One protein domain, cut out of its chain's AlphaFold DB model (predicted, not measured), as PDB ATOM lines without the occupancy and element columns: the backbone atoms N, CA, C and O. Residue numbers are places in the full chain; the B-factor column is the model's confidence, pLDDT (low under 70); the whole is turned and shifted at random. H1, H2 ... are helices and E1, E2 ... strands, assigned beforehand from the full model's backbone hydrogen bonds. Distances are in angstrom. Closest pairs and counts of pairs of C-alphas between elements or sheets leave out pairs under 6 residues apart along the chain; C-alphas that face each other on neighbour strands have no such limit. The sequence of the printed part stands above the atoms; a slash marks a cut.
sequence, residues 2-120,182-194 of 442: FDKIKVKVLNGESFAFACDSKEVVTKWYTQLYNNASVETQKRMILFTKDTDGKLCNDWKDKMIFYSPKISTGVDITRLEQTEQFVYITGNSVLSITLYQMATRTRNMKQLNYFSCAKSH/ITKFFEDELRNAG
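Overview. This is residues 2 to 120 and 182 to 194 of the 442 residues of an uncharacterized protein of Pedobacter sp (UniProt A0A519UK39). A twisted sheet of five parallel strands makes the core, with H1 and H2 over one face and H4 over the other. H5 packs on H4 and only grazes the sheet, while short H3 lies beyond the opposite end of the strands. The 132 printed residues hold five named helices and five named strands, in the order H1 E1 H2 H3 E2 E3 E4 H4 E5 H5, with sheet order E2 E3 E1 E4 E5. The class is mixed, helices and strands; the whole is compact, with a radius of gyration of the C-alphas of 14.0 A and spans of 43 by 29 by 28 A.

Arrangement. H1, residues 2 to 10, is on the sheet at a height of 9.6 A, over E1, residues 15 to 19. It runs slantwise to the strands, only just, at 33 degrees to E1 on the local plane. H2, residues 22 to 34, is on the same face, 8.6 A over the sheet, and runs along E3, residues 63 to 66, at 10 degrees on the local plane. H1 and H2 only just touch, with 3 pairs of C-alphas within 8 A, made by residues 28 to 32 of H2; the closest C-alphas are those of Lys 6 and Leu 32, 6.4 A apart. H3, residues 38 to 41, is not on the sheet. E1, H2 H3 and E2, residues 44 to 47, form a split strand-helix-strand unit, two parallel strands with helices between and E3 between them in the sheet, with a right-handed crossover. N 45 and O 63 join E2 to E3 within hydrogen-bond range, 2.9 A, as do N 17 and O 64 between E1 and E3, 2.7 A. E4, residues 82 to 88, pairs with E1 through N 18 and O 85, 2.8 A, and with E5, residues 108 to 115, through N 112 and O 84, 2.8 A. H4, residues 95 to 102, is on the opposite face from H1 and H2; E4, H4, E5 is a strand-helix-strand unit of neighbour strands, also right-handed. H5, residues 182 to 192, touches H4 at a steep tilt of 66 degrees, closest at the C-alphas of Ser 95 and Phe 186, 4.6 A. In H1, H2, H4 and H5 every O i to N i+4 pair is within hydrogen-bond range; H3 is too short for one.

Along the chain. H1 begins at C-alpha 2 (150.897, 137.538, 311.755). H2 is 18.2 A long, E4 19.8 A, E5 19.7 A and H5 15.2 A. H5 ends at C-alpha 192 (166.580, 118.513, 324.384).

Size, cuts and confidence. The C-alphas of Glu 39 and His 120, the two farthest apart, are 44.2 A apart. Residues 121 to 181 are not printed; C-alphas 120 and 182 are 9.6 A apart across the cut. The links E2 to E3 and E3 to E4 are long. The mean pLDDT of the printed part is 87.3; residues 52 to 57, 72 to 73 and 79 are under 70.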
ATOM      1  N   PHE A   2     150.930 136.557 312.832       89.50
ATOM      2  CA  PHE A   2     150.897 137.538 311.755       89.50
ATOM      3  C   PHE A   2     150.886 138.992 312.241       89.50
ATOM      4  O   PHE A   2     151.800 139.723 311.896       89.50
ATOM      5  N   ASP A   3     149.964 139.386 313.129       88.50
ATOM      6  CA  ASP A   3     149.898 140.779 313.610       88.50
ATOM      7  C   ASP A   3     151.171 141.239 314.331       88.50
ATOM      8  O   ASP A   3     151.610 142.369 314.148       88.50
ATOM      9  N   LYS A   4     151.817 140.350 315.100       90.25
ATOM     10  CA  LYS A   4     153.095 140.652 315.768       90.25
ATOM     11  C   LYS A   4     154.200 140.902 314.738       90.25
ATOM     12  O   LYS A   4     154.979 141.832 314.901       90.25
ATOM     13  N   ILE A   5     154.243 140.104 313.670       93.25
ATOM     14  CA  ILE A   5     155.194 140.302 312.568       93.25
ATOM     15  C   ILE A   5     154.853 141.572 311.785       93.25
ATOM     16  O   ILE A   5     155.748 142.349 311.476       93.25
ATOM     17  N   LYS A   6     153.569 141.832 311.524       92.81
ATOM     18  CA  LYS A   6     153.100 143.042 310.844       92.81
ATOM     19  C   LYS A   6     153.538 144.305 311.576       92.81
ATOM     20  O   LYS A   6     154.076 145.199 310.938       92.81
ATOM     21  N   VAL A   7     153.369 144.359 312.897       93.44
ATOM     22  CA  VAL A   7     153.843 145.488 313.714       93.44
ATOM     23  C   VAL A   7     155.356 145.666 313.583       93.44
ATOM     24  O   VAL A   7     155.807 146.777 313.339       93.44
ATOM     25  N   LYS A   8     156.138 144.579 313.646       93.50
ATOM     26  CA  LYS A   8     157.595 144.652 313.450       93.50
ATOM     27  C   LYS A   8     157.990 145.187 312.077       93.50
ATOM     28  O   LYS A   8     158.896 146.007 311.994       93.50
ATOM     29  N   VAL A   9     157.304 144.750 311.021       93.44
ATOM     30  CA  VAL A   9     157.526 145.258 309.660       93.44
ATOM     31  C   VAL A   9     157.221 146.753 309.598       93.44
ATOM     32  O   VAL A   9     158.065 147.520 309.157       93.44
ATOM     33  N   LEU A  10     156.065 147.187 310.106       92.38
ATOM     34  CA  LEU A  10     155.678 148.604 310.107       92.38
ATOM     35  C   LEU A  10     156.641 149.488 310.917       92.38
ATOM     36  O   LEU A  10     156.865 150.636 310.549       92.38
ATOM     37  N   ASN A  11     157.243 148.940 311.974       92.44
ATOM     38  CA  ASN A  11     158.237 149.627 312.799       92.44
ATOM     39  C   ASN A  11     159.671 149.531 312.250       92.44
ATOM     40  O   ASN A  11     160.588 150.088 312.848       92.44
ATOM     41  N   GLY A  12     159.905 148.794 311.161       89.12
ATOM     42  CA  GLY A  12     161.254 148.613 310.634       89.12
ATOM     43  C   GLY A  12     162.163 147.721 311.498       89.12
ATOM     44  O   GLY A  12     163.385 147.810 311.371       89.12
ATOM     45  N   GLU A  13     161.605 146.875 312.367       91.44
ATOM     46  CA  GLU A  13     162.356 146.018 313.291       91.44
ATOM     47  C   GLU A  13     162.859 144.736 312.614       91.44
ATOM     48  O   GLU A  13     162.102 144.003 311.978       91.44
ATOM     49  N   SER A  14     164.130 144.395 312.809       90.50
ATOM     50  CA  SER A  14     164.727 143.193 312.222       90.50
ATOM     51  C   SER A  14     164.304 141.907 312.934       90.50
ATOM     52  O   SER A  14     164.243 141.823 314.162       90.50
ATOM     53  N   PHE A  15     164.054 140.859 312.150       92.25
ATOM     54  CA  PHE A  15     163.723 139.519 312.642       92.25
ATOM     55  C   PHE A  15     164.053 138.461 311.590       92.25
ATOM     56  O   PHE A  15     164.401 138.785 310.448       92.25
ATOM     57  N   ALA A  16     163.926 137.200 311.989       91.88
ATOM     58  CA  ALA A  16     163.929 136.059 311.090       91.88
ATOM     59  C   ALA A  16     162.612 135.280 311.239       91.88
ATOM     60  O   ALA A  16     162.116 135.072 312.347       91.88
ATOM     61  N   PHE A  17     162.017 134.887 310.116       94.25
ATOM     62  CA  PHE A  17     160.756 134.161 310.029       94.25
ATOM     63  C   PHE A  17     160.926 132.927 309.148       94.25
ATOM     64  O   PHE A  17     161.201 133.032 307.954       94.25
ATOM     65  N   ALA A  18     160.720 131.760 309.748       93.94
ATOM     66  CA  ALA A  18     160.758 130.470 309.083       93.94
ATOM     67  C   ALA A  18     159.340 129.918 308.904       93.94
ATOM     68  O   ALA A  18     158.506 130.016 309.810       93.94
ATOM     69  N   CYS A  19     159.077 129.265 307.779       94.19
ATOM     70  CA  CYS A  19     157.880 128.450 307.596       94.19
ATOM     71  C   CYS A  19     158.228 127.173 306.840       94.19
ATOM     72  O   CYS A  19     159.004 127.210 305.892       94.19
ATOM     73  N   ASP A  20     157.632 126.043 307.206       92.81
ATOM     74  CA  ASP A  20     157.804 124.800 306.447       92.81
ATOM     75  C   ASP A  20     157.163 124.855 305.051       92.81
ATOM     76  O   ASP A  20     157.578 124.126 304.153       92.81
ATOM     77  N   SER A  21     156.206 125.758 304.831       91.62
ATOM     78  CA  SER A  21     155.524 125.933 303.552       91.62
ATOM     79  C   SER A  21     156.022 127.159 302.788       91.62
ATOM     80  O   SER A  21     155.812 128.297 303.215       91.62
ATOM     81  N   LYS A  22     156.583 126.923 301.589       90.25
ATOM     82  CA  LYS A  22     156.887 127.976 300.600       90.25
ATOM     83  C   LYS A  22     155.676 128.871 300.353       90.25
ATOM     84  O   LYS A  22     155.786 130.088 300.391       90.25
ATOM     85  N   GLU A  23     154.520 128.267 300.091       88.19
ATOM     86  CA  GLU A  23     153.332 129.029 299.714       88.19
ATOM     87  C   GLU A  23     152.892 129.978 300.836       88.19
ATOM     88  O   GLU A  23     152.546 131.128 300.565       88.19
ATOM     89  N   VAL A  24     152.929 129.520 302.090       90.38
ATOM     90  CA  VAL A  24     152.537 130.351 303.235       90.38
ATOM     91  C   VAL A  24     153.527 131.493 303.445       90.38
ATOM     92  O   VAL A  24     153.087 132.637 303.573       90.38
ATOM     93  N   VAL A  25     154.840 131.226 303.435       92.06
ATOM     94  CA  VAL A  25     155.837 132.292 303.632       92.06
ATOM     95  C   VAL A  25     155.803 133.327 302.516       92.06
ATOM     96  O   VAL A  25     155.848 134.516 302.818       92.06
ATOM     97  N   THR A  26     155.637 132.913 301.255       90.56
ATOM     98  CA  THR A  26     155.514 133.848 300.130       90.56
ATOM     99  C   THR A  26     154.272 134.725 300.283       90.56
ATOM    100  O   THR A  26     154.378 135.938 300.149       90.56
ATOM    101  N   LYS A  27     153.112 134.156 300.653       89.69
ATOM    102  CA  LYS A  27     151.888 134.946 300.899       89.69
ATOM    103  C   LYS A  27     152.071 135.973 302.017       89.69
ATOM    104  O   LYS A  27     151.658 137.120 301.868       89.69
ATOM    105  N   TRP A  28     152.695 135.570 303.128       92.44
ATOM    106  CA  TRP A  28     152.971 136.473 304.247       92.44
ATOM    107  C   TRP A  28     153.933 137.581 303.830       92.44
ATOM    108  O   TRP A  28     153.647 138.748 304.080       92.44
ATOM    109  N   TYR A  29     155.034 137.218 303.169       92.88
ATOM    110  CA  TYR A  29     156.027 138.161 302.664       92.88
ATOM    111  C   TYR A  29     155.390 139.196 301.744       92.88
ATOM    112  O   TYR A  29     155.485 140.381 302.031       92.88
ATOM    113  N   THR A  30     154.683 138.760 300.698       89.62
ATOM    114  CA  THR A  30     154.037 139.643 299.719       89.62
ATOM    115  C   THR A  30     153.101 140.640 300.387       89.62
ATOM    116  O   THR A  30     153.188 141.840 300.136       89.62
ATOM    117  N   GLN A  31     152.220 140.167 301.274       89.19
ATOM    118  CA  GLN A  31     151.287 141.068 301.937       89.19
ATOM    119  C   GLN A  31     152.015 142.070 302.840       89.19
ATOM    120  O   GLN A  31     151.643 143.241 302.892       89.19
ATOM    121  N   LEU A  32     153.022 141.622 303.589       92.56
ATOM    122  CA  LEU A  32     153.778 142.493 304.486       92.56
ATOM    123  C   LEU A  32     154.615 143.510 303.704       92.56
ATOM    124  O   LEU A  32     154.624 144.677 304.076       92.56
ATOM    125  N   TYR A  33     155.233 143.083 302.604       90.44
ATOM    126  CA  TYR A  33     156.026 143.914 301.704       90.44
ATOM    127  C   TYR A  33     155.184 145.056 301.129       90.44
ATOM    128  O   TYR A  33     155.556 146.218 301.259       90.44
ATOM    129  N   ASN A  34     153.990 144.748 300.615       87.44
ATOM    130  CA  ASN A  34     153.081 145.746 300.040       87.44
ATOM    131  C   ASN A  34     152.550 146.765 301.064       87.44
ATOM    132  O   ASN A  34     152.122 147.848 300.682       87.44
ATOM    133  N   ASN A  35     152.560 146.429 302.358       86.94
ATOM    134  CA  ASN A  35     152.150 147.339 303.433       86.94
ATOM    135  C   ASN A  35     153.333 148.067 304.095       86.94
ATOM    136  O   ASN A  35     153.115 148.887 304.988       86.94
ATOM    137  N   ALA A  36     154.569 147.734 303.729       90.50
ATOM    138  CA  ALA A  36     155.770 148.305 304.315       90.50
ATOM    139  C   ALA A  36     156.167 149.614 303.617       90.50
ATOM    140  O   ALA A  36     155.868 149.824 302.443       90.50
ATOM    141  N   SER A  37     156.884 150.487 304.329       89.50
ATOM    142  CA  SER A  37     157.507 151.659 303.707       89.50
ATOM    143  C   SER A  37     158.586 151.242 302.703       89.50
ATOM    144  O   SER A  37     159.206 150.189 302.858       89.50
ATOM    145  N   VAL A  38     158.877 152.096 301.715       87.56
ATOM    146  CA  VAL A  38     159.926 151.852 300.700       87.56
ATOM    147  C   VAL A  38     161.284 151.540 301.345       87.56
ATOM    148  O   VAL A  38     162.017 150.661 300.901       87.56
ATOM    149  N   GLU A  39     161.621 152.227 302.436       87.75
ATOM    150  CA  GLU A  39     162.852 151.972 303.189       87.75
ATOM    151  C   GLU A  39     162.858 150.588 303.854       87.75
ATOM    152  O   GLU A  39     163.878 149.897 303.874       87.75
ATOM    153  N   THR A  40     161.710 150.153 304.371       89.25
ATOM    154  CA  THR A  40     161.565 148.827 304.976       89.25
ATOM    155  C   THR A  40     161.632 147.725 303.929       89.25
ATOM    156  O   THR A  40     162.316 146.726 304.146       89.25
ATOM    157  N   GLN A  41     160.990 147.918 302.776       88.44
ATOM    158  CA  GLN A  41     161.006 146.971 301.659       88.44
ATOM    159  C   GLN A  41     162.438 146.602 301.239       88.44
ATOM    160  O   GLN A  41     162.748 145.421 301.126       88.44
ATOM    161  N   LYS A  42     163.359 147.578 301.164       87.19
ATOM    162  CA  LYS A  42     164.795 147.356 300.861       87.19
ATOM    163  C   LYS A  42     165.532 146.464 301.874       87.19
ATOM    164  O   LYS A  42     166.647 145.987 301.628       87.19
ATOM    165  N   ARG A  43     164.952 146.268 303.058       89.31
ATOM    166  CA  ARG A  43     165.492 145.419 304.129       89.31
ATOM    167  C   ARG A  43     164.783 144.070 304.228       89.31
ATOM    168  O   ARG A  43     165.271 143.204 304.953       89.31
ATOM    169  N   MET A  44     163.681 143.868 303.511       91.69
ATOM    170  CA  MET A  44     162.946 142.607 303.476       91.69
ATOM    171  C   MET A  44     163.560 141.656 302.448       91.69
ATOM    172  O   MET A  44     163.879 142.057 301.336       91.69
ATOM    173  N   ILE A  45     163.745 140.390 302.829       89.75
ATOM    174  CA  ILE A  45     164.330 139.367 301.953       89.75
ATOM    175  C   ILE A  45     163.530 138.070 302.070       89.75
ATOM    176  O   ILE A  45     163.188 137.650 303.179       89.75
ATOM    177  N   LEU A  46     163.270 137.422 300.932       89.81
ATOM    178  CA  LEU A  46     162.574 136.141 300.838       89.81
ATOM    179  C   LEU A  46     163.485 135.049 300.253       89.81
ATOM    180  O   LEU A  46     163.974 135.169 299.133       89.81
ATOM    181  N   PHE A  47     163.644 133.938 300.977       88.12
ATOM    182  CA  PHE A  47     164.362 132.749 300.516       88.12
ATOM    183  C   PHE A  47     163.446 131.528 300.426       88.12
ATOM    184  O   PHE A  47     163.049 130.943 301.433       88.12
ATOM    185  N   THR A  48     163.135 131.093 299.209       86.56
ATOM    186  CA  THR A  48     162.353 129.877 298.952       86.56
ATOM    187  C   THR A  48     162.999 129.037 297.859       86.56
ATOM    188  O   THR A  48     163.957 129.485 297.235       86.56
ATOM    189  N   LYS A  49     162.486 127.824 297.598       80.12
ATOM    190  CA  LYS A  49     163.017 126.965 296.521       80.12
ATOM    191  C   LYS A  49     163.104 127.695 295.165       80.12
ATOM    192  O   LYS A  49     163.979 127.346 294.390       80.12
ATOM    193  N   ASP A  50     162.257 128.706 294.942       75.31
ATOM    194  CA  ASP A  50     162.158 129.454 293.683       75.31
ATOM    195  C   ASP A  50     163.053 130.713 293.631       75.31
ATOM    196  O   ASP A  50     163.040 131.408 292.625       75.31
ATOM    197  N   THR A  51     163.765 131.088 294.703       74.81
ATOM    198  CA  THR A  51     164.575 132.324 294.699       74.81
ATOM    199  C   THR A  51     166.058 132.019 294.510       74.81
ATOM    200  O   THR A  51     166.705 131.621 295.472       74.81
ATOM    201  N   ASP A  52     166.646 132.217 293.330       58.72
ATOM    202  CA  ASP A  52     168.067 131.873 293.090       58.72
ATOM    203  C   ASP A  52     169.081 132.904 293.621       58.72
ATOM    204  O   ASP A  52     170.288 132.764 293.421       58.72
ATOM    205  N   GLY A  53     168.612 133.902 294.376       60.50
ATOM    206  CA  GLY A  53     169.466 134.894 295.022       60.50
ATOM    207  C   GLY A  53     170.553 134.256 295.894       60.50
ATOM    208  O   GLY A  53     170.276 133.392 296.737       60.50
ATOM    209  N   LYS A  54     171.802 134.711 295.714       61.97
ATOM    210  CA  LYS A  54     172.913 134.373 296.615       61.97
ATOM    211  C   LYS A  54     172.522 134.753 298.045       61.97
ATOM    212  O   LYS A  54     171.958 135.821 298.282       61.97
ATOM    213  N   LEU A  55     172.823 133.870 298.998       66.25
ATOM    214  CA  LEU A  55     172.657 134.171 300.420       66.25
ATOM    215  C   LEU A  55     173.398 135.472 300.739       66.25
ATOM    216  O   LEU A  55     174.528 135.674 300.295       66.25
ATOM    217  N   CYS A  56     172.741 136.365 301.475       67.81
ATOM    218  CA  CYS A  56     173.349 137.633 301.842       67.81
ATOM    219  C   CYS A  56     174.525 137.380 302.795       67.81
ATOM    220  O   CYS A  56     174.407 136.584 303.725       67.81
ATOM    221  N   ASN A  57     175.645 138.072 302.574       67.06
ATOM    222  CA  ASN A  57     176.804 137.994 303.466       67.06
ATOM    223  C   ASN A  57     176.619 138.848 304.732       67.06
ATOM    224  O   ASN A  57     177.300 138.602 305.725       67.06
ATOM    225  N   ASP A  58     175.706 139.828 304.705       75.88
ATOM    226  CA  ASP A  58     175.391 140.691 305.845       75.88
ATOM    227  C   ASP A  58     173.891 140.670 306.176       75.88
ATOM    228  O   ASP A  58     173.036 141.155 305.433       75.88
ATOM    229  N   TRP A  59     173.571 140.107 307.337       78.19
ATOM    230  CA  TRP A  59     172.204 139.979 307.832       78.19
ATOM    231  C   TRP A  59     171.736 141.179 308.659       78.19
ATOM    232  O   TRP A  59     170.597 141.148 309.150       78.19
ATOM    233  N   LYS A  60     172.597 142.188 308.856       81.19
ATOM    234  CA  LYS A  60     172.326 143.360 309.688       81.19
ATOM    235  C   LYS A  60     171.125 144.146 309.160       81.19
ATOM    236  O   LYS A  60     170.941 144.329 307.961       81.19
ATOM    237  N   ASP A  61     170.256 144.547 310.082       83.50
ATOM    238  CA  ASP A  61     169.046 145.334 309.835       83.50
ATOM    239  C   ASP A  61     167.991 144.694 308.904       83.50
ATOM    240  O   ASP A  61     166.963 145.314 308.620       83.50
ATOM    241  N   LYS A  62     168.177 143.436 308.468       88.25
ATOM    242  CA  LYS A  62     167.271 142.746 307.533       88.25
ATOM    243  C   LYS A  62     166.049 142.107 308.207       88.25
ATOM    244  O   LYS A  62     166.081 141.685 309.365       88.25
ATOM    245  N   MET A  63     164.975 141.939 307.448       92.25
ATOM    246  CA  MET A  63     163.812 141.118 307.798       92.25
ATOM    247  C   MET A  63     163.805 139.892 306.891       92.25
ATOM    248  O   MET A  63     163.572 140.009 305.689       92.25
ATOM    249  N   ILE A  64     164.110 138.724 307.450       90.81
ATOM    250  CA  ILE A  64     164.365 137.523 306.650       90.81
ATOM    251  C   ILE A  64     163.155 136.606 306.729       90.81
ATOM    252  O   ILE A  64     162.752 136.199 307.815       90.81
ATOM    253  N   PHE A  65     162.619 136.238 305.574       93.19
ATOM    254  CA  PHE A  65     161.549 135.266 305.418       93.19
ATOM    255  C   PHE A  65     162.097 134.068 304.656       93.19
ATOM    256  O   PHE A  65     162.705 134.245 303.603       93.19
ATOM    257  N   TYR A  66     161.900 132.848 305.153       91.94
ATOM    258  CA  TYR A  66     162.411 131.674 304.455       91.94
ATOM    259  C   TYR A  66     161.566 130.412 304.611       91.94
ATOM    260  O   TYR A  66     160.910 130.182 305.628       91.94
ATOM    261  N   SER A  67     161.608 129.588 303.562       90.25
ATOM    262  CA  SER A  67     161.097 128.215 303.547       90.25
ATOM    263  C   SER A  67     162.241 127.207 303.782       90.25
ATOM    264  O   SER A  67     163.375 127.634 304.015       90.25
ATOM    265  N   PRO A  68     162.023 125.879 303.669       84.38
ATOM    266  CA  PRO A  68     163.071 124.860 303.855       84.38
ATOM    267  C   PRO A  68     164.306 124.927 302.930       84.38
ATOM    268  O   PRO A  68     165.093 123.986 302.911       84.38
ATOM    269  N   LYS A  69     164.508 126.019 302.179       80.75
ATOM    270  CA  LYS A  69     165.771 126.333 301.496       80.75
ATOM    271  C   LYS A  69     166.894 126.660 302.484       80.75
ATOM    272  O   LYS A  69     168.044 126.337 302.222       80.75
ATOM    273  N   ILE A  70     166.556 127.261 303.626       78.62
ATOM    274  CA  ILE A  70     167.498 127.547 304.717       78.62
ATOM    275  C   ILE A  70     167.216 126.577 305.872       78.62
ATOM    276  O   ILE A  70     166.713 126.957 306.926       78.62
ATOM    277  N   SER A  71     167.485 125.290 305.646       74.62
ATOM    278  CA  SER A  71     167.376 124.234 306.663       74.62
ATOM    279  C   SER A  71     168.723 123.954 307.334       74.62
ATOM    280  O   SER A  71     168.818 123.947 308.557       74.62
ATOM    281  N   THR A  72     169.791 123.812 306.547       69.50
ATOM    282  CA  THR A  72     171.158 123.526 307.012       69.50
ATOM    283  C   THR A  72     172.191 124.427 306.333       69.50
ATOM    284  O   THR A  72     171.925 124.994 305.280       69.50
ATOM    285  N   GLY A  73     173.391 124.547 306.911       67.25
ATOM    286  CA  GLY A  73     174.553 125.164 306.246       67.25
ATOM    287  C   GLY A  73     174.598 126.698 306.223       67.25
ATOM    288  O   GLY A  73     175.629 127.258 305.873       67.25
ATOM    289  N   VAL A  74     173.530 127.376 306.644       74.62
ATOM    290  CA  VAL A  74     173.491 128.839 306.796       74.62
ATOM    291  C   VAL A  74     173.494 129.196 308.276       74.62
ATOM    292  O   VAL A  74     172.840 128.518 309.074       74.62
ATOM    293  N   ASP A  75     174.214 130.255 308.632       75.75
ATOM    294  CA  ASP A  75     174.162 130.881 309.950       75.75
ATOM    295  C   ASP A  75     173.676 132.326 309.796       75.75
ATOM    296  O   ASP A  75     174.334 133.151 309.161       75.75
ATOM    297  N   ILE A  76     172.501 132.624 310.353       73.88
ATOM    298  CA  ILE A  76     171.925 133.973 310.371       73.88
ATOM    299  C   ILE A  76     172.361 134.624 311.686       73.88
ATOM    300  O   ILE A  76     171.547 134.937 312.562       73.88
ATOM    301  N   THR A  77     173.673 134.767 311.862       70.12
ATOM    302  CA  THR A  77     174.227 135.419 313.046       70.12
ATOM    303  C   THR A  77     174.225 136.929 312.849       70.12
ATOM    304  O   THR A  77     174.664 137.453 311.827       70.12
ATOM    305  N   ARG A  78     173.705 137.629 313.859       71.19
ATOM    306  CA  ARG A  78     173.680 139.088 313.969       71.19
ATOM    307  C   ARG A  78     174.355 139.487 315.272       71.19
ATOM    308  O   ARG A  78     174.267 138.751 316.255       71.19
ATOM    309  N   LEU A  79     174.997 140.654 315.283       66.31
ATOM    310  CA  LEU A  79     175.571 141.222 316.508       66.31
ATOM    311  C   LEU A  79     174.475 141.542 317.534       66.31
ATOM    312  O   LEU A  79     174.629 141.259 318.718       66.31
ATOM    313  N   GLU A  80     173.344 142.073 317.069       74.50
ATOM    314  CA  GLU A  80     172.199 142.388 317.917       74.50
ATOM    315  C   GLU A  80     171.263 141.190 318.079       74.50
ATOM    316  O   GLU A  80     170.987 140.455 317.126       74.50
ATOM    317  N   GLN A  81     170.741 141.016 319.296       82.31
ATOM    318  CA  GLN A  81     169.766 139.970 319.576       82.31
ATOM    319  C   GLN A  81     168.435 140.267 318.884       82.31
ATOM    320  O   GLN A  81     167.766 141.255 319.191       82.31
ATOM    321  N   THR A  82     168.000 139.367 318.005       84.81
ATOM    322  CA  THR A  82     166.714 139.493 317.300       84.81
ATOM    323  C   THR A  82     165.755 138.360 317.646       84.81
ATOM    324  O   THR A  82     166.158 137.302 318.129       84.81
ATOM    325  N   GLU A  83     164.463 138.570 317.405       90.88
ATOM    326  CA  GLU A  83     163.458 137.512 317.542       90.88
ATOM    327  C   GLU A  83     163.480 136.570 316.333       90.88
ATOM    328  O   GLU A  83     163.574 137.018 315.185       90.88
ATOM    329  N   GLN A  84     163.324 135.274 316.602       92.81
ATOM    330  CA  GLN A  84     163.049 134.262 315.589       92.81
ATOM    331  C   GLN A  84     161.574 133.866 315.664       92.81
ATOM    332  O   GLN A  84     161.017 133.668 316.748       92.81
ATOM    333  N   PHE A  85     160.947 133.718 314.503       94.88
ATOM    334  CA  PHE A  85     159.572 133.268 314.352       94.88
ATOM    335  C   PHE A  85     159.504 131.984 313.528       94.88
ATOM    336  O   PHE A  85     160.228 131.851 312.545       94.88
ATOM    337  N   VAL A  86     158.628 131.049 313.897       95.00
ATOM    338  CA  VAL A  86     158.424 129.797 313.150       95.00
ATOM    339  C   VAL A  86     156.934 129.512 312.985       95.00
ATOM    340  O   VAL A  86     156.204 129.380 313.966       95.00
ATOM    341  N   TYR A  87     156.481 129.391 311.740       94.31
ATOM    342  CA  TYR A  87     155.117 128.993 311.409       94.31
ATOM    343  C   TYR A  87     155.099 127.561 310.869       94.31
ATOM    344  O   TYR A  87     155.679 127.285 309.819       94.31
ATOM    345  N   ILE A  88     154.423 126.654 311.576       93.94
ATOM    346  CA  ILE A  88     154.420 125.217 311.282       93.94
ATOM    347  C   ILE A  88     153.069 124.825 310.682       93.94
ATOM    348  O   ILE A  88     152.042 124.858 311.365       93.94
ATOM    349  N   THR A  89     153.057 124.432 309.409       91.88
ATOM    350  CA  THR A  89     151.877 123.841 308.758       91.88
ATOM    351  C   THR A  89     151.778 122.335 308.987       91.88
ATOM    352  O   THR A  89     150.666 121.816 309.069       91.88
ATOM    353  N   GLY A  90     152.923 121.662 309.131       86.94
ATOM    354  CA  GLY A  90     153.061 120.236 309.415       86.94
ATOM    355  C   GLY A  90     153.105 119.325 308.189       86.94
ATOM    356  O   GLY A  90     152.936 118.125 308.349       86.94
ATOM    357  N   ASN A  91     153.283 119.868 306.979       81.56
ATOM    358  CA  ASN A  91     153.086 119.098 305.738       81.56
ATOM    359  C   ASN A  91     154.342 118.931 304.874       81.56
ATOM    360  O   ASN A  91     154.262 118.300 303.821       81.56
ATOM    361  N   SER A  92     155.465 119.563 305.224       82.62
ATOM    362  CA  SER A  92     156.570 119.739 304.265       82.62
ATOM    363  C   SER A  92     157.931 119.239 304.731       82.62
ATOM    364  O   SER A  92     158.730 118.850 303.885       82.62
ATOM    365  N   VAL A  93     158.218 119.240 306.033       87.88
ATOM    366  CA  VAL A  93     159.502 118.774 306.584       87.88
ATOM    367  C   VAL A  93     159.288 118.093 307.933       87.88
ATOM    368  O   VAL A  93     158.241 118.282 308.540       87.88
ATOM    369  N   LEU A  94     160.280 117.339 308.413       89.81
ATOM    370  CA  LEU A  94     160.245 116.689 309.727       89.81
ATOM    371  C   LEU A  94     160.538 117.667 310.877       89.81
ATOM    372  O   LEU A  94     161.104 118.746 310.675       89.81
ATOM    373  N   SER A  95     160.221 117.251 312.107       91.31
ATOM    374  CA  SER A  95     160.489 118.006 313.342       91.31
ATOM    375  C   SER A  95     161.952 118.429 313.490       91.31
ATOM    376  O   SER A  95     162.221 119.570 313.853       91.31
ATOM    377  N   ILE A  96     162.899 117.553 313.146       89.88
ATOM    378  CA  ILE A  96     164.330 117.869 313.208       89.88
ATOM    379  C   ILE A  96     164.711 118.987 312.232       89.88
ATOM    380  O   ILE A  96     165.486 119.878 312.569       89.88
ATOM    381  N   THR A  97     164.124 119.000 311.036       91.12
ATOM    382  CA  THR A  97     164.348 120.063 310.052       91.12
ATOM    383  C   THR A  97     163.712 121.371 310.515       91.12
ATOM    384  O   THR A  97     164.330 122.422 310.377       91.12
ATOM    385  N   LEU A  98     162.522 121.325 311.132       92.88
ATOM    386  CA  LEU A  98     161.918 122.499 311.776       92.88
ATOM    387  C   LEU A  98     162.813 123.057 312.879       92.88
ATOM    388  O   LEU A  98     163.003 124.268 312.947       92.88
ATOM    389  N   TYR A  99     163.380 122.191 313.719       93.12
ATOM    390  CA  TYR A  99     164.336 122.579 314.753       93.12
ATOM    391  C   TYR A  99     165.575 123.243 314.149       93.12
ATOM    392  O   TYR A  99     165.981 124.322 314.585       93.12
ATOM    393  N   GLN A 100     166.142 122.656 313.094       91.06
ATOM    394  CA  GLN A 100     167.282 123.242 312.395       91.06
ATOM    395  C   GLN A 100     166.944 124.622 311.823       91.06
ATOM    396  O   GLN A 100     167.725 125.549 312.025       91.06
ATOM    397  N   MET A 101     165.776 124.783 311.191       91.56
ATOM    398  CA  MET A 101     165.282 126.076 310.705       91.56
ATOM    399  C   MET A 101     165.113 127.072 311.863       91.56
ATOM    400  O   MET A 101     165.646 128.173 311.816       91.56
ATOM    401  N   ALA A 102     164.456 126.667 312.950       91.12
ATOM    402  CA  ALA A 102     164.218 127.498 314.128       91.12
ATOM    403  C   ALA A 102     165.506 127.996 314.802       91.12
ATOM    404  O   ALA A 102     165.494 129.038 315.446       91.12
ATOM    405  N   THR A 103     166.617 127.275 314.657       88.38
ATOM    406  CA  THR A 103     167.888 127.561 315.344       88.38
ATOM    407  C   THR A 103     168.958 128.172 314.440       88.38
ATOM    408  O   THR A 103     170.126 128.244 314.822       88.38
ATOM    409  N   ARG A 104     168.584 128.661 313.248       85.12
ATOM    410  CA  ARG A 104     169.516 129.354 312.338       85.12
ATOM    411  C   ARG A 104     170.013 130.699 312.866       85.12
ATOM    412  O   ARG A 104     171.067 131.152 312.440       85.12
ATOM    413  N   THR A 105     169.279 131.330 313.777       83.69
ATOM    414  CA  THR A 105     169.691 132.573 314.441       83.69
ATOM    415  C   THR A 105     170.282 132.242 315.806       83.69
ATOM    416  O   THR A 105     169.564 132.197 316.801       83.69
ATOM    417  N   ARG A 106     171.595 131.990 315.870       75.88
ATOM    418  CA  ARG A 106     172.270 131.589 317.122       75.88
ATOM    419  C   ARG A 106     172.160 132.641 318.225       75.88
ATOM    420  O   ARG A 106     171.929 132.297 319.376       75.88
ATOM    421  N   ASN A 107     172.267 133.919 317.864       81.25
ATOM    422  CA  ASN A 107     172.121 135.049 318.785       81.25
ATOM    423  C   ASN A 107     170.652 135.509 318.903       81.25
ATOM    424  O   ASN A 107     170.343 136.694 318.764       81.25
ATOM    425  N   MET A 108     169.707 134.574 319.057       87.75
ATOM    426  CA  MET A 108     168.289 134.925 319.192       87.75
ATOM    427  C   MET A 108     167.959 135.383 320.614       87.75
ATOM    428  O   MET A 108     168.405 134.790 321.592       87.75
ATOM    429  N   LYS A 109     167.100 136.400 320.727       89.00
ATOM    430  CA  LYS A 109     166.522 136.815 322.014       89.00
ATOM    431  C   LYS A 109     165.476 135.818 322.508       89.00
ATOM    432  O   LYS A 109     165.396 135.515 323.692       89.00
ATOM    433  N   GLN A 110     164.616 135.384 321.590       91.50
ATOM    434  CA  GLN A 110     163.526 134.453 321.853       91.50
ATOM    435  C   GLN A 110     163.042 133.794 320.562       91.50
ATOM    436  O   GLN A 110     163.009 134.429 319.500       91.50
ATOM    437  N   LEU A 111     162.599 132.544 320.690       93.88
ATOM    438  CA  LEU A 111     161.942 131.777 319.641       93.88
ATOM    439  C   LEU A 111     160.422 131.817 319.841       93.88
ATOM    440  O   LEU A 111     159.897 131.317 320.832       93.88
ATOM    441  N   ASN A 112     159.703 132.389 318.881       93.94
ATOM    442  CA  ASN A 112     158.244 132.432 318.864       93.94
ATOM    443  C   ASN A 112     157.732 131.457 317.801       93.94
ATOM    444  O   ASN A 112     158.005 131.660 316.621       93.94
ATOM    445  N   TYR A 113     156.935 130.452 318.158       94.19
ATOM    446  CA  TYR A 113     156.351 129.554 317.158       94.19
ATOM    447  C   TYR A 113     154.823 129.476 317.242       94.19
ATOM    448  O   TYR A 113     154.210 129.775 318.267       94.19
ATOM    449  N   PHE A 114     154.204 129.115 316.121       93.19
ATOM    450  CA  PHE A 114     152.782 128.813 316.006       93.19
ATOM    451  C   PHE A 114     152.628 127.594 315.103       93.19
ATOM    452  O   PHE A 114     153.215 127.554 314.023       93.19
ATOM    453  N   SER A 115     151.833 126.619 315.540       92.12
ATOM    454  CA  SER A 115     151.587 125.395 314.783       92.12
ATOM    455  C   SER A 115     150.110 125.227 314.444       92.12
ATOM    456  O   SER A 115     149.257 125.235 315.331       92.12
ATOM    457  N   CYS A 116     149.819 125.047 313.152       91.12
ATOM    458  CA  CYS A 116     148.535 124.548 312.652       91.12
ATOM    459  C   CYS A 116     148.469 123.024 312.616       91.12
ATOM    460  O   CYS A 116     147.423 122.489 312.235       91.12
ATOM    461  N   ALA A 117     149.609 122.357 312.804       91.56
ATOM    462  CA  ALA A 117     149.770 120.977 312.391       91.56
ATOM    463  C   ALA A 117     148.809 120.079 313.166       91.56
ATOM    464  O   ALA A 117     148.713 120.148 314.394       91.56
ATOM    465  N   LYS A 118     148.081 119.245 312.427       90.31
ATOM    466  CA  LYS A 118     147.165 118.272 313.011       90.31
ATOM    467  C   LYS A 118     147.938 117.010 313.348       90.31
ATOM    468  O   LYS A 118     148.796 116.595 312.576       90.31
ATOM    469  N   SER A 119     147.594 116.394 314.469       90.94
ATOM    470  CA  SER A 119     148.042 115.037 314.751       90.94
ATOM    471  C   SER A 119     147.231 114.035 313.937       90.94
ATOM    472  O   SER A 119     146.049 114.262 313.663       90.94
ATOM    473  N   HIS A 120     147.868 112.935 313.568       90.12
ATOM    474  CA  HIS A 120     147.236 111.808 312.901       90.12
ATOM    475  C   HIS A 120     147.804 110.501 313.446       90.12
ATOM    476  O   HIS A 120     148.896 110.474 314.017       90.12
ATOM    477  N   ILE A 182     154.031 116.225 314.630       93.88
ATOM    478  CA  ILE A 182     155.206 117.051 314.342       93.88
ATOM    479  C   ILE A 182     155.442 118.171 315.368       93.88
ATOM    480  O   ILE A 182     156.587 118.450 315.713       93.88
ATOM    481  N   THR A 183     154.376 118.783 315.904       94.31
ATOM    482  CA  THR A 183     154.485 119.844 316.919       94.31
ATOM    483  C   THR A 183     155.116 119.311 318.196       94.31
ATOM    484  O   THR A 183     156.045 119.920 318.711       94.31
ATOM    485  N   LYS A 184     154.642 118.158 318.687       95.00
ATOM    486  CA  LYS A 184     155.195 117.526 319.886       95.00
ATOM    487  C   LYS A 184     156.673 117.203 319.692       95.00
ATOM    488  O   LYS A 184     157.480 117.591 320.525       95.00
ATOM    489  N   PHE A 185     157.026 116.547 318.588       95.06
ATOM    490  CA  PHE A 185     158.421 116.186 318.341       95.06
ATOM    491  C   PHE A 185     159.311 117.420 318.186       95.06
ATOM    492  O   PHE A 185     160.414 117.431 318.710       95.06
ATOM    493  N   PHE A 186     158.831 118.485 317.542       95.44
ATOM    494  CA  PHE A 186     159.554 119.757 317.480       95.44
ATOM    495  C   PHE A 186     159.775 120.374 318.872       95.44
ATOM    496  O   PHE A 186     160.874 120.839 319.166       95.44
ATOM    497  N   GLU A 187     158.763 120.360 319.743       95.88
ATOM    498  CA  GLU A 187     158.921 120.796 321.135       95.88
ATOM    499  C   GLU A 187     159.926 119.922 321.904       95.88
ATOM    500  O   GLU A 187     160.688 120.447 322.712       95.88
ATOM    501  N   ASP A 188     159.947 118.611 321.660       95.81
ATOM    502  CA  ASP A 188     160.902 117.693 322.288       95.81
ATOM    503  C   ASP A 188     162.343 117.984 321.827       95.81
ATOM    504  O   ASP A 188     163.235 118.066 322.671       95.81
ATOM    505  N   GLU A 189     162.570 118.258 320.534       95.56
ATOM    506  CA  GLU A 189     163.879 118.715 320.028       95.56
ATOM    507  C   GLU A 189     164.335 120.014 320.716       95.56
ATOM    508  O   GLU A 189     165.487 120.138 321.132       95.56
ATOM    509  N   LEU A 190     163.422 120.978 320.890       94.88
ATOM    510  CA  LEU A 190     163.720 122.237 321.580       94.88
ATOM    511  C   LEU A 190     164.093 122.016 323.052       94.88
ATOM    512  O   LEU A 190     165.081 122.581 323.521       94.88
ATOM    513  N   ARG A 191     163.336 121.184 323.779       96.12
ATOM    514  CA  ARG A 191     163.644 120.852 325.182       96.12
ATOM    515  C   ARG A 191     164.998 120.162 325.306       96.12
ATOM    516  O   ARG A 191     165.786 120.532 326.171       96.12
ATOM    517  N   ASN A 192     165.295 119.216 324.414       95.25
ATOM    518  CA  ASN A 192     166.580 118.513 324.384       95.25
ATOM    519  C   ASN A 192     167.759 119.461 324.115       95.25
ATOM    520  O   ASN A 192     168.863 119.225 324.601       95.25
ATOM    521  N   ALA A 193     167.524 120.551 323.380       92.25
ATOM    522  CA  ALA A 193     168.499 121.610 323.141       92.25
ATOM    523  C   ALA A 193     168.603 122.647 324.279       92.25
ATOM    524  O   ALA A 193     169.420 123.563 324.188       92.25
ATOM    525  N   GLY A 194     167.797 122.520 325.341       93.81
ATOM    526  CA  GLY A 194     167.830 123.392 326.520       93.81
ATOM    527  C   GLY A 194     166.873 124.588 326.483       93.81
ATOM    528  O   GLY A 194     167.044 125.513 327.272       93.81
TER     529      GLY A 194